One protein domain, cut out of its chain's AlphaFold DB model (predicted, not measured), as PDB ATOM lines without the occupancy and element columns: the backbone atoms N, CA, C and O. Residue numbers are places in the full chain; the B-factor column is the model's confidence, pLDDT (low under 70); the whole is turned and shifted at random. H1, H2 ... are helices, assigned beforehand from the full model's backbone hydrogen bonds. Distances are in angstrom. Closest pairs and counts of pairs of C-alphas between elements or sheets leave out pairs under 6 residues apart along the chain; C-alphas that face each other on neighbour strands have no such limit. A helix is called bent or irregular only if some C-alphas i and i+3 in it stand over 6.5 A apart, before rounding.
ATOM      1  N   PHE A 115     198.004 127.587  14.189       63.84
ATOM      2  CA  PHE A 115     197.775 128.467  15.336       63.84
ATOM      3  C   PHE A 115     196.483 129.278  15.183       63.84
ATOM      4  O   PHE A 115     195.657 129.300  16.094       63.84
ATOM      5  N   LEU A 116     196.265 129.891  14.016       63.41
ATOM      6  CA  LEU A 116     195.036 130.630  13.733       63.41
ATOM      7  C   LEU A 116     193.806 129.712  13.777       63.41
ATOM      8  O   LEU A 116     192.796 130.079  14.375       63.41
ATOM      9  N   PHE A 117     193.902 128.507  13.206       69.00
ATOM     10  CA  PHE A 117     192.837 127.507  13.258       69.00
ATOM     11  C   PHE A 117     192.499 127.113  14.699       69.00
ATOM     12  O   PHE A 117     191.327 127.092  15.064       69.00
ATOM     13  N   ALA A 118     193.507 126.879  15.543       67.94
ATOM     14  CA  ALA A 118     193.303 126.572  16.953       67.94
ATOM     15  C   ALA A 118     192.605 127.724  17.695       67.94
ATOM     16  O   ALA A 118     191.643 127.487  18.422       67.94
ATOM     17  N   VAL A 119     193.025 128.974  17.473       66.19
ATOM     18  CA  VAL A 119     192.398 130.151  18.098       66.19
ATOM     19  C   VAL A 119     190.943 130.306  17.654       66.19
ATOM     20  O   VAL A 119     190.060 130.456  18.496       66.19
ATOM     21  N   VAL A 120     190.668 130.229  16.349       61.53
ATOM     22  CA  VAL A 120     189.302 130.323  15.812       61.53
ATOM     23  C   VAL A 120     188.435 129.176  16.326       61.53
ATOM     24  O   VAL A 120     187.297 129.410  16.722       61.53
ATOM     25  N   HIS A 121     188.971 127.956  16.389       68.00
ATOM     26  CA  HIS A 121     188.262 126.793  16.909       68.00
ATOM     27  C   HIS A 121     187.904 126.955  18.392       68.00
ATOM     28  O   HIS A 121     186.758 126.730  18.776       68.00
ATOM     29  N   VAL A 122     188.844 127.422  19.219       68.62
ATOM     30  CA  VAL A 122     188.595 127.703  20.640       68.62
ATOM     31  C   VAL A 122     187.545 128.804  20.807       68.62
ATOM     32  O   VAL A 122     186.619 128.643  21.601       68.62
ATOM     33  N   LEU A 123     187.637 129.897  20.042       65.38
ATOM     34  CA  LEU A 123     186.650 130.981  20.074       65.38
ATOM     35  C   LEU A 123     185.261 130.514  19.615       65.38
ATOM     36  O   LEU A 123     184.263 130.901  20.220       65.38
ATOM     37  N   TYR A 124     185.193 129.665  18.590       64.81
ATOM     38  CA  TYR A 124     183.952 129.076  18.089       64.81
ATOM     39  C   TYR A 124     183.290 128.179  19.139       64.81
ATOM     40  O   TYR A 124     182.120 128.381  19.457       64.81
ATOM     41  N   VAL A 125     184.041 127.242  19.732       67.56
ATOM     42  CA  VAL A 125     183.539 126.333  20.777       67.56
ATOM     43  C   VAL A 125     183.119 127.109  22.027       67.56
ATOM     44  O   VAL A 125     182.074 126.843  22.616       67.56
ATOM     45  N   PHE A 126     183.894 128.117  22.426       69.25
ATOM     46  CA  PHE A 126     183.514 128.996  23.527       69.25
ATOM     47  C   PHE A 126     182.232 129.785  23.214       69.25
ATOM     48  O   PHE A 126     181.340 129.887  24.059       69.25
ATOM     49  N   GLY A 127     182.117 130.310  21.993       67.75
ATOM     50  CA  GLY A 127     180.941 131.035  21.523       67.75
ATOM     51  C   GLY A 127     179.681 130.169  21.520       67.75
ATOM     52  O   GLY A 127     178.659 130.579  22.071       67.75
ATOM     53  N   THR A 128     179.751 128.955  20.971       67.75
ATOM     54  CA  THR A 128     178.613 128.022  20.908       67.75
ATOM     55  C   THR A 128     178.162 127.580  22.302       67.75
ATOM     56  O   THR A 128     176.959 127.536  22.571       67.75
ATOM     57  N   LEU A 129     179.097 127.356  23.232       71.38
ATOM     58  CA  LEU A 129     178.780 127.078  24.636       71.38
ATOM     59  C   LEU A 129     178.086 128.263  25.314       71.38
ATOM     60  O   LEU A 129     177.085 128.076  26.004       71.38
ATOM     61  N   MET A 130     178.577 129.487  25.102       68.62
ATOM     62  CA  MET A 130     177.938 130.685  25.654       68.62
ATOM     63  C   MET A 130     176.516 130.863  25.124       68.62
ATOM     64  O   MET A 130     175.609 131.132  25.911       68.62
ATOM     65  N   ILE A 131     176.295 130.650  23.828       72.06
ATOM     66  CA  ILE A 131     174.958 130.708  23.223       72.06
ATOM     67  C   ILE A 131     174.032 129.659  23.857       72.06
ATOM     68  O   ILE A 131     172.938 130.010  24.299       72.06
ATOM     69  N   CYS A 132     174.485 128.408  23.990       73.62
ATOM     70  CA  CYS A 132     173.720 127.328  24.623       73.62
ATOM     71  C   CYS A 132     173.334 127.668  26.076       73.62
ATOM     72  O   CYS A 132     172.172 127.555  26.469       73.62
ATOM     73  N   LEU A 133     174.279 128.199  26.862       75.62
ATOM     74  CA  LEU A 133     174.024 128.631  28.239       75.62
ATOM     75  C   LEU A 133     173.012 129.779  28.320       75.62
ATOM     76  O   LEU A 133     172.189 129.812  29.238       75.62
ATOM     77  N   VAL A 134     173.071 130.740  27.394       78.00
ATOM     78  CA  VAL A 134     172.110 131.849  27.359       78.00
ATOM     79  C   VAL A 134     170.717 131.345  26.984       78.00
ATOM     80  O   VAL A 134     169.756 131.733  27.652       78.00
ATOM     81  N   GLN A 135     170.601 130.453  25.995       78.12
ATOM     82  CA  GLN A 135     169.318 129.861  25.605       78.12
ATOM     83  C   GLN A 135     168.691 129.056  26.751       78.12
ATOM     84  O   GLN A 135     167.537 129.293  27.101       78.12
ATOM     85  N   ILE A 136     169.460 128.208  27.440       78.75
ATOM     86  CA  ILE A 136     168.956 127.431  28.587       78.75
ATOM     87  C   ILE A 136     168.515 128.347  29.735       78.75
ATOM     88  O   ILE A 136     167.462 128.140  30.340       78.75
ATOM     89  N   ARG A 137     169.269 129.419  30.018       81.50
ATOM     90  CA  ARG A 137     168.853 130.430  31.008       81.50
ATOM     91  C   ARG A 137     167.559 131.130  30.608       81.50
ATOM     92  O   ARG A 137     166.766 131.472  31.484       81.50
ATOM     93  N   GLN A 138     167.363 131.390  29.321       83.00
ATOM     94  CA  GLN A 138     166.152 132.017  28.811       83.00
ATOM     95  C   GLN A 138     164.945 131.082  28.946       83.00
ATOM     96  O   GLN A 138     163.914 131.512  29.456       83.00
ATOM     97  N   TRP A 139     165.089 129.805  28.592       82.56
ATOM     98  CA  TRP A 139     164.021 128.812  28.724       82.56
ATOM     99  C   TRP A 139     163.648 128.559  30.182       82.56
ATOM    100  O   TRP A 139     162.468 128.579  30.513       82.56
ATOM    101  N   ARG A 140     164.630 128.489  31.092       83.81
ATOM    102  CA  ARG A 140     164.368 128.420  32.541       83.81
ATOM    103  C   ARG A 140     163.565 129.612  33.069       83.81
ATOM    104  O   ARG A 140     162.756 129.448  33.978       83.81
ATOM    105  N   ARG A 141     163.763 130.818  32.519       84.62
ATOM    106  CA  ARG A 141     162.932 131.985  32.873       84.62
ATOM    107  C   ARG A 141     161.506 131.828  32.356       84.62
ATOM    108  O   ARG A 141     160.568 132.116  33.087       84.62
ATOM    109  N   TRP A 142     161.339 131.368  31.117       85.00
ATOM    110  CA  TRP A 142     160.014 131.147  30.536       85.00
ATOM    111  C   TRP A 142     159.230 130.047  31.252       85.00
ATOM    112  O   TRP A 142     158.019 130.203  31.405       85.00
ATOM    113  N   GLU A 143     159.912 129.009  31.740       84.62
ATOM    114  CA  GLU A 143     159.330 127.942  32.559       84.62
ATOM    115  C   GLU A 143     158.865 128.464  33.922       84.62
ATOM    116  O   GLU A 143     157.748 128.185  34.337       84.62
ATOM    117  N   ALA A 144     159.659 129.314  34.585       84.06
ATOM    118  CA  ALA A 144     159.251 129.949  35.842       84.06
ATOM    119  C   ALA A 144     158.016 130.859  35.677       84.06
ATOM    120  O   ALA A 144     157.232 131.031  36.608       84.06
ATOM    121  N   GLU A 145     157.833 131.437  34.487       82.44
ATOM    122  CA  GLU A 145     156.672 132.259  34.135       82.44
ATOM    123  C   GLU A 145     155.479 131.426  33.604       82.44
ATOM    124  O   GLU A 145     154.375 131.960  33.478       82.44
ATOM    125  N   ALA A 146     155.662 130.131  33.308       74.94
ATOM    126  CA  ALA A 146     154.647 129.270  32.694       74.94
ATOM    127  C   ALA A 146     153.414 129.001  33.583       74.94
ATOM    128  O   ALA A 146     152.305 129.134  33.068       74.94
ATOM    129  N   PRO A 147     153.531 128.730  34.903       71.62
ATOM    130  CA  PRO A 147     152.361 128.502  35.760       71.62
ATOM    131  C   PRO A 147     151.398 129.698  35.800       71.62
ATOM    132  O   PRO A 147     150.183 129.529  35.888       71.62
ATOM    133  N   ALA A 148     151.932 130.919  35.693       66.19
ATOM    134  CA  ALA A 148     151.134 132.141  35.617       66.19
ATOM    135  C   ALA A 148     150.464 132.315  34.241       66.19
ATOM    136  O   ALA A 148     149.340 132.811  34.165       66.19
ATOM    137  N   ALA A 149     151.129 131.888  33.163       64.06
ATOM    138  CA  ALA A 149     150.567 131.893  31.815       64.06
ATOM    139  C   ALA A 149     149.456 130.840  31.651       64.06
ATOM    140  O   ALA A 149     148.407 131.153  31.096       64.06
ATOM    141  N   ASP A 150     149.633 129.637  32.202       65.75
ATOM    142  CA  ASP A 150     148.612 128.581  32.210       65.75
ATOM    143  C   ASP A 150     147.362 129.020  32.998       65.75
ATOM    144  O   ASP A 150     146.230 128.783  32.572       65.75
ATOM    145  N   ALA A 151     147.552 129.719  34.124       66.62
ATOM    146  CA  ALA A 151     146.459 130.314  34.894       66.62
ATOM    147  C   ALA A 151     145.723 131.426  34.121       66.62
ATOM    148  O   ALA A 151     144.499 131.521  34.198       66.62
ATOM    149  N   PHE A 152     146.447 132.245  33.350       59.69
ATOM    150  CA  PHE A 152     145.861 133.262  32.472       59.69
ATOM    151  C   PHE A 152     145.062 132.638  31.317       59.69
ATOM    152  O   PHE A 152     143.932 133.052  31.068       59.69
ATOM    153  N   LEU A 153     145.599 131.601  30.663       63.12
ATOM    154  CA  LEU A 153     144.915 130.887  29.580       63.12
ATOM    155  C   LEU A 153     143.638 130.184  30.069       63.12
ATOM    156  O   LEU A 153     142.614 130.228  29.389       63.12
ATOM    157  N   ARG A 154     143.652 129.629  31.289       58.62
ATOM    158  CA  ARG A 154     142.443 129.109  31.956       58.62
ATOM    159  C   ARG A 154     141.395 130.183  32.244       58.62
ATOM    160  O   ARG A 154     140.212 129.870  32.285       58.62
ATOM    161  N   MET A 155     141.810 131.428  32.463       54.66
ATOM    162  CA  MET A 155     140.891 132.540  32.721       54.66
ATOM    163  C   MET A 155     140.271 133.100  31.432       54.66
ATOM    164  O   MET A 155     139.170 133.643  31.478       54.66
ATOM    165  N   SER A 212     171.342 138.875  17.210       49.66
ATOM    166  CA  SER A 212     169.978 138.867  17.770       49.66
ATOM    167  C   SER A 212     169.025 138.015  16.944       49.66
ATOM    168  O   SER A 212     168.250 137.249  17.514       49.66
ATOM    169  N   ASP A 213     169.120 138.091  15.616       49.12
ATOM    170  CA  ASP A 213     168.055 137.592  14.742       49.12
ATOM    171  C   ASP A 213     168.405 136.244  14.100       49.12
ATOM    172  O   ASP A 213     167.514 135.430  13.869       49.12
ATOM    173  N   LEU A 214     169.694 135.954  13.877       47.88
ATOM    174  CA  LEU A 214     170.122 134.689  13.260       47.88
ATOM    175  C   LEU A 214     170.485 133.589  14.270       47.88
ATOM    176  O   LEU A 214     170.412 132.409  13.938       47.88
ATOM    177  N   VAL A 215     170.885 133.956  15.493       47.09
ATOM    178  CA  VAL A 215     171.425 133.010  16.496       47.09
ATOM    179  C   VAL A 215     170.503 132.824  17.708       47.09
ATOM    180  O   VAL A 215     170.574 131.803  18.392       47.09
ATOM    181  N   PHE A 216     169.602 133.777  17.978       49.91
ATOM    182  CA  PHE A 216     168.875 133.837  19.253       49.91
ATOM    183  C   PHE A 216     167.355 133.662  19.178       49.91
ATOM    184  O   PHE A 216     166.708 133.771  20.218       49.91
ATOM    185  N   SER A 217     166.744 133.343  18.032       53.41
ATOM    186  CA  SER A 217     165.291 133.073  18.015       53.41
ATOM    187  C   SER A 217     164.783 132.129  16.911       53.41
ATOM    188  O   SER A 217     163.834 132.481  16.219       53.41
ATOM    189  N   PRO A 218     165.283 130.884  16.777       58.09
ATOM    190  CA  PRO A 218     164.445 129.850  16.167       58.09
ATOM    191  C   PRO A 218     163.224 129.534  17.056       58.09
ATOM    192  O   PRO A 218     162.164 129.178  16.552       58.09
ATOM    193  N   VAL A 219     163.338 129.715  18.381       65.44
ATOM    194  CA  VAL A 219     162.267 129.433  19.347       65.44
ATOM    195  C   VAL A 219     161.863 130.719  20.058       65.44
ATOM    196  O   VAL A 219     162.539 131.184  20.976       65.44
ATOM    197  N   THR A 220     160.750 131.312  19.631       76.06
ATOM    198  CA  THR A 220     160.130 132.428  20.353       76.06
ATOM    199  C   THR A 220     159.424 131.922  21.611       76.06
ATOM    200  O   THR A 220     159.065 130.749  21.716       76.06
ATOM    201  N   ARG A 221     159.160 132.819  22.567       77.25
ATOM    202  CA  ARG A 221     158.428 132.489  23.802       77.25
ATOM    203  C   ARG A 221     157.079 131.800  23.528       77.25
ATOM    204  O   ARG A 221     156.700 130.889  24.253       77.25
ATOM    205  N   ALA A 222     156.376 132.210  22.472       76.44
ATOM    206  CA  ALA A 222     155.110 131.600  22.067       76.44
ATOM    207  C   ALA A 222     155.293 130.160  21.553       76.44
ATOM    208  O   ALA A 222     154.535 129.275  21.941       76.44
ATOM    209  N   VAL A 223     156.329 129.921  20.738       80.19
ATOM    210  CA  VAL A 223     156.680 128.584  20.228       80.19
ATOM    211  C   VAL A 223     157.123 127.656  21.364       80.19
ATOM    212  O   VAL A 223     156.804 126.473  21.361       80.19
ATOM    213  N   TYR A 224     157.813 128.190  22.374       82.94
ATOM    214  CA  TYR A 224     158.182 127.420  23.560       82.94
ATOM    215  C   TYR A 224     156.943 126.922  24.329       82.94
ATOM    216  O   TYR A 224     156.856 125.741  24.661       82.94
ATOM    217  N   TYR A 225     155.951 127.791  24.563       80.50
ATOM    218  CA  TYR A 225     154.723 127.387  25.256       80.50
ATOM    219  C   TYR A 225     153.878 126.396  24.454       80.50
ATOM    220  O   TYR A 225     153.342 125.457  25.041       80.50
ATOM    221  N   SER A 226     153.780 126.553  23.131       82.69
ATOM    222  CA  SER A 226     153.048 125.592  22.300       82.69
ATOM    223  C   SER A 226     153.716 124.216  22.292       82.69
ATOM    224  O   SER A 226     153.021 123.208  22.413       82.69
ATOM    225  N   LEU A 227     155.052 124.157  22.236       82.56
ATOM    226  CA  LEU A 227     155.808 122.908  22.360       82.56
ATOM    227  C   LEU A 227     155.581 122.233  23.715       82.56
ATOM    228  O   LEU A 227     155.317 121.032  23.754       82.56
ATOM    229  N   ARG A 228     155.619 122.998  24.814       84.69
ATOM    230  CA  ARG A 228     155.325 122.479  26.158       84.69
ATOM    231  C   ARG A 228     153.917 121.883  26.234       84.69
ATOM    232  O   ARG A 228     153.758 120.751  26.686       84.69
ATOM    233  N   LEU A 229     152.902 122.611  25.760       80.25
ATOM    234  CA  LEU A 229     151.511 122.145  25.766       80.25
ATOM    235  C   LEU A 229     151.325 120.879  24.923       80.25
ATOM    236  O   LEU A 229     150.658 119.942  25.358       80.25
ATOM    237  N   LEU A 230     151.956 120.823  23.749       83.38
ATOM    238  CA  LEU A 230     151.914 119.654  22.875       83.38
ATOM    239  C   LEU A 230     152.560 118.430  23.537       83.38
ATOM    240  O   LEU A 230     152.021 117.329  23.449       83.38
ATOM    241  N   PHE A 231     153.689 118.614  24.220       84.38
ATOM    242  CA  PHE A 231     154.393 117.540  24.917       84.38
ATOM    243  C   PHE A 231     153.558 116.966  26.070       84.38
ATOM    244  O   PHE A 231     153.390 115.749  26.162       84.38
ATOM    245  N   ILE A 232     152.965 117.839  26.891       82.31
ATOM    246  CA  ILE A 232     152.075 117.453  27.998       82.31
ATOM    247  C   ILE A 232     150.858 116.685  27.467       82.31
ATOM    248  O   ILE A 232     150.543 115.606  27.968       82.31
ATOM    249  N   ALA A 233     150.214 117.196  26.412       79.75
ATOM    250  CA  ALA A 233     149.041 116.567  25.811       79.75
ATOM    251  C   ALA A 233     149.349 115.195  25.186       79.75
ATOM    252  O   ALA A 233     148.527 114.286  25.255       79.75
ATOM    253  N   ARG A 234     150.528 115.025  24.572       83.88
ATOM    254  CA  ARG A 234     150.913 113.773  23.898       83.88
ATOM    255  C   ARG A 234     151.355 112.667  24.852       83.88
ATOM    256  O   ARG A 234     151.143 111.501  24.537       83.88
ATOM    257  N   LEU A 235     151.978 113.019  25.974       82.81
ATOM    258  CA  LEU A 235     152.537 112.061  26.935       82.81
ATOM    259  C   LEU A 235     151.680 111.885  28.196       82.81
ATOM    260  O   LEU A 235     152.049 111.099  29.063       82.81
ATOM    261  N   ASN A 236     150.542 112.586  28.284       79.00
ATOM    262  CA  ASN A 236     149.618 112.555  29.422       79.00
ATOM    263  C   ASN A 236     150.333 112.802  30.768       79.00
ATOM    264  O   ASN A 236     150.132 112.086  31.749       79.00
ATOM    265  N   LEU A 237     151.236 113.786  30.768       80.06
ATOM    266  CA  LEU A 237     152.034 114.188  31.928       80.06
ATOM    267  C   LEU A 237     151.258 115.180  32.801       80.06
ATOM    268  O   LEU A 237     150.395 115.912  32.317       80.06
ATOM    269  N   ASP A 238     151.600 115.238  34.089       73.19
ATOM    270  CA  ASP A 238     151.025 116.229  34.998       73.19
ATOM    271  C   ASP A 238     151.457 117.659  34.613       73.19
ATOM    272  O   ASP A 238     152.577 117.899  34.160       73.19
ATOM    273  N   GLN A 239     150.568 118.634  34.813       69.19
ATOM    274  CA  GLN A 239     150.766 120.032  34.393       69.19
ATOM    275  C   GLN A 239     151.901 120.741  35.155       69.19
ATOM    276  O   GLN A 239     152.379 121.793  34.724       69.19
ATOM    277  N   SER A 240     152.345 120.154  36.270       72.75
ATOM    278  CA  SER A 240     153.486 120.595  37.076       72.75
ATOM    279  C   SER A 240     154.854 120.184  36.510       72.75
ATOM    280  O   SER A 240     155.883 120.540  37.084       72.75
ATOM    281  N   PHE A 241     154.884 119.440  35.399       79.94
ATOM    282  CA  PHE A 241     156.116 118.934  34.803       79.94
ATOM    283  C   PHE A 241     157.059 120.060  34.341       79.94
ATOM    284  O   PHE A 241     156.656 120.950  33.590       79.94
ATOM    285  N   ASP A 242     158.329 119.978  34.755       81.88
ATOM    286  CA  ASP A 242     159.396 120.910  34.371       81.88
ATOM    287  C   ASP A 242     159.941 120.549  32.980       81.88
ATOM    288  O   ASP A 242     160.847 119.718  32.820       81.88
ATOM    289  N   PHE A 243     159.362 121.175  31.952       83.25
ATOM    290  CA  PHE A 243     159.750 120.938  30.564       83.25
ATOM    291  C   PHE A 243     161.170 121.446  30.281       83.25
ATOM    292  O   PHE A 243     161.917 120.808  29.538       83.25
ATOM    293  N   ALA A 244     161.590 122.541  30.925       83.00
ATOM    294  CA  ALA A 244     162.930 123.095  30.750       83.00
ATOM    295  C   ALA A 244     164.016 122.138  31.253       83.00
ATOM    296  O   ALA A 244     165.032 121.966  30.579       83.00
ATOM    297  N   ALA A 245     163.805 121.489  32.402       83.62
ATOM    298  CA  ALA A 245     164.743 120.503  32.936       83.62
ATOM    299  C   ALA A 245     164.833 119.245  32.062       83.62
ATOM    300  O   ALA A 245     165.917 118.680  31.902       83.62
ATOM    301  N   PHE A 246     163.712 118.813  31.476       84.00
ATOM    302  CA  PHE A 246     163.710 117.725  30.499       84.00
ATOM    303  C   PHE A 246     164.527 118.096  29.258       84.00
ATOM    304  O   PHE A 246     165.441 117.363  28.891       84.00
ATOM    305  N   VAL A 247     164.264 119.263  28.667       82.88
ATOM    306  CA  VAL A 247     164.993 119.744  27.486       82.88
ATOM    307  C   VAL A 247     166.482 119.936  27.789       82.88
ATOM    308  O   VAL A 247     167.317 119.568  26.967       82.88
ATOM    309  N   GLU A 248     166.840 120.450  28.969       81.38
ATOM    310  CA  GLU A 248     168.234 120.556  29.422       81.38
ATOM    311  C   GLU A 248     168.912 119.180  29.439       81.38
ATOM    312  O   GLU A 248     170.009 119.027  28.902       81.38
ATOM    313  N   ARG A 249     168.237 118.160  29.976       79.44
ATOM    314  CA  ARG A 249     168.759 116.791  30.039       79.44
ATOM    315  C   ARG A 249     168.862 116.138  28.656       79.44
ATOM    316  O   ARG A 249     169.876 115.516  28.360       79.44
ATOM    317  N   SER A 250     167.880 116.343  27.779       77.62
ATOM    318  CA  SER A 250     167.933 115.861  26.392       77.62
ATOM    319  C   SER A 250     169.035 116.546  25.580       77.62
ATOM    320  O   SER A 250     169.696 115.911  24.761       77.62
ATOM    321  N   ILE A 251     169.279 117.839  25.813       75.25
ATOM    322  CA  ILE A 251     170.403 118.539  25.188       75.25
ATOM    323  C   ILE A 251     171.720 117.979  25.707       75.25
ATOM    324  O   ILE A 251     172.598 117.726  24.895       75.25
ATOM    325  N   GLU A 252     171.873 117.737  27.009       73.75
ATOM    326  CA  GLU A 252     173.094 117.134  27.561       73.75
ATOM    327  C   GLU A 252     173.427 115.770  26.936       73.75
ATOM    328  O   GLU A 252     174.600 115.487  26.701       73.75
ATOM    329  N   GLU A 253     172.422 114.958  26.606       75.31
ATOM    330  CA  GLU A 253     172.616 113.657  25.951       75.31
ATOM    331  C   GLU A 253     173.045 113.782  24.479       75.31
ATOM    332  O   GLU A 253     173.891 113.021  24.007       75.31
ATOM    333  N   HIS A 254     172.510 114.763  23.746       67.88
ATOM    334  CA  HIS A 254     172.789 114.934  22.313       67.88
ATOM    335  C   HIS A 254     173.942 115.904  22.002       67.88
ATOM    336  O   HIS A 254     174.565 115.809  20.940       67.88
ATOM    337  N   LEU A 255     174.283 116.800  22.927       66.75
ATOM    338  CA  LEU A 255     175.381 117.759  22.809       66.75
ATOM    339  C   LEU A 255     176.743 117.104  22.518       66.75
ATOM    340  O   LEU A 255     177.425 117.608  21.629       66.75
ATOM    341  N   PRO A 256     177.163 115.986  23.148       59.41
ATOM    342  CA  PRO A 256     178.430 115.336  22.802       59.41
ATOM    343  C   PRO A 256     178.443 114.744  21.386       59.41
ATOM    344  O   PRO A 256     179.517 114.574  20.813       59.41
ATOM    345  N   HIS A 257     177.287 114.447  20.782       60.88
ATOM    346  CA  HIS A 257     177.218 114.048  19.373       60.88
ATOM    347  C   HIS A 257     177.253 115.238  18.412       60.88
ATOM    348  O   HIS A 257     177.829 115.115  17.337       60.88
ATOM    349  N   LEU A 258     176.698 116.381  18.814       53.84
ATOM    350  CA  LEU A 258     176.724 117.627  18.041       53.84
ATOM    351  C   LEU A 258     178.080 118.352  18.118       53.84
ATOM    352  O   LEU A 258     178.510 118.962  17.145       53.84
ATOM    353  N   MET A 259     178.754 118.279  19.270       54.47
ATOM    354  CA  MET A 259     180.069 118.884  19.526       54.47
ATOM    355  C   MET A 259     181.230 117.964  19.143       54.47
ATOM    356  O   MET A 259     182.361 118.434  19.011       54.47
ATOM    357  N   LYS A 260     180.975 116.665  18.917       50.47
ATOM    358  CA  LYS A 260     181.909 115.817  18.173       50.47
ATOM    359  C   LYS A 260     182.063 116.455  16.806       50.47
ATOM    360  O   LYS A 260     181.120 116.443  16.020       50.47
ATOM    361  N   LEU A 261     183.240 117.042  16.572       52.47
ATOM    362  CA  LEU A 261     183.628 117.604  15.288       52.47
ATOM    363  C   LEU A 261     183.137 116.655  14.206       52.47
ATOM    364  O   LEU A 261     183.603 115.515  14.152       52.47
TER     365      LEU A 261
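Overview. This is residues 115 to 155 and 212 to 261 of the 316 residues of the protein "MLO-like protein 12" of Monoraphidium neglectum (UniProt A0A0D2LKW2). One long helix, H1, bent near its second end into arms H1a and H1b, makes the length of the printed part; near that bend the shorter helix H2 stands crosswise to H1a, and H3 then runs back beside H1a, meeting it with residues 243 to 248. The three parts are loosely joined, and residues 115 to 124 of H1a stick out free. The printed part has 91 residues with three named helices in the order H1, H2, H3 and no named strand; its class is all helix. It is loose, with a radius of gyration of the C-alphas of 16.3 A, and spans 59 by 26 by 17 A.

Arrangement. H1, residues 115 to 155, is bent, with C-alphas 144 and 147 at 7.0 A, though by its hydrogen bonds it was assigned as one helix. Its arms, H1a at residues 115 to 144 and H1b at residues 147 to 155, stand at a steep tilt of 46 degrees. H2, residues 221 to 235, is close to H1a but not clearly touching it; their closest C-alphas, those of Trp 142 and Arg 221, are 7.0 A apart, and their lines are about perpendicular, only just, at 70.2 degrees. H3, residues 243 to 259, touches H1a at a shallow tilt of 14 degrees, opposite ways. H1a touches H3 with residues 136 to 143 alone, and H3 touches H1a with residues 243 to 248 alone; their closest C-alphas, those of Arg 140 and Ala 244, are 5.8 A apart. H2 and H3 are close but not clearly touching, about perpendicular at 81 degrees, with the C-alphas of Arg 228 and Phe 243 closest at 6.4 A. H1b is apart from both H2 and H3. Every O i to N i+4 pair is within hydrogen-bond range in H1a, H1b and H2; in H3 it is 11 of 13.

Along the chain. H1a begins at C-alpha 115, (197.775, 128.467, 15.336), and is 43.7 A long. H1b is 12.5 A long and ends at C-alpha 155, (140.891, 132.540, 32.721). H2 is 21.5 A long. H3 is 23.2 A long, ends at C-alpha 259, (180.069, 118.884, 19.526), and has a kink of 41 degrees near residue 253; it is irregular, but only just, with C-alphas 253 and 256 at 6.8 A.

Size, cuts and confidence. The C-alphas of Phe 115 and Met 155, the two farthest apart, are 59.6 A apart. Residues 156 to 211 are not printed, and C-alphas 155 and 212 are 33.3 A apart across this cut, which lies in the link from H1 to H2. The link from H2 to H3, of 7 residues, is short. Mean pLDDT of the printed part is 71.7; 40 residues are under 70, among them residues 115 to 128, 148 to 155, 212 to 219 and 254 to 261.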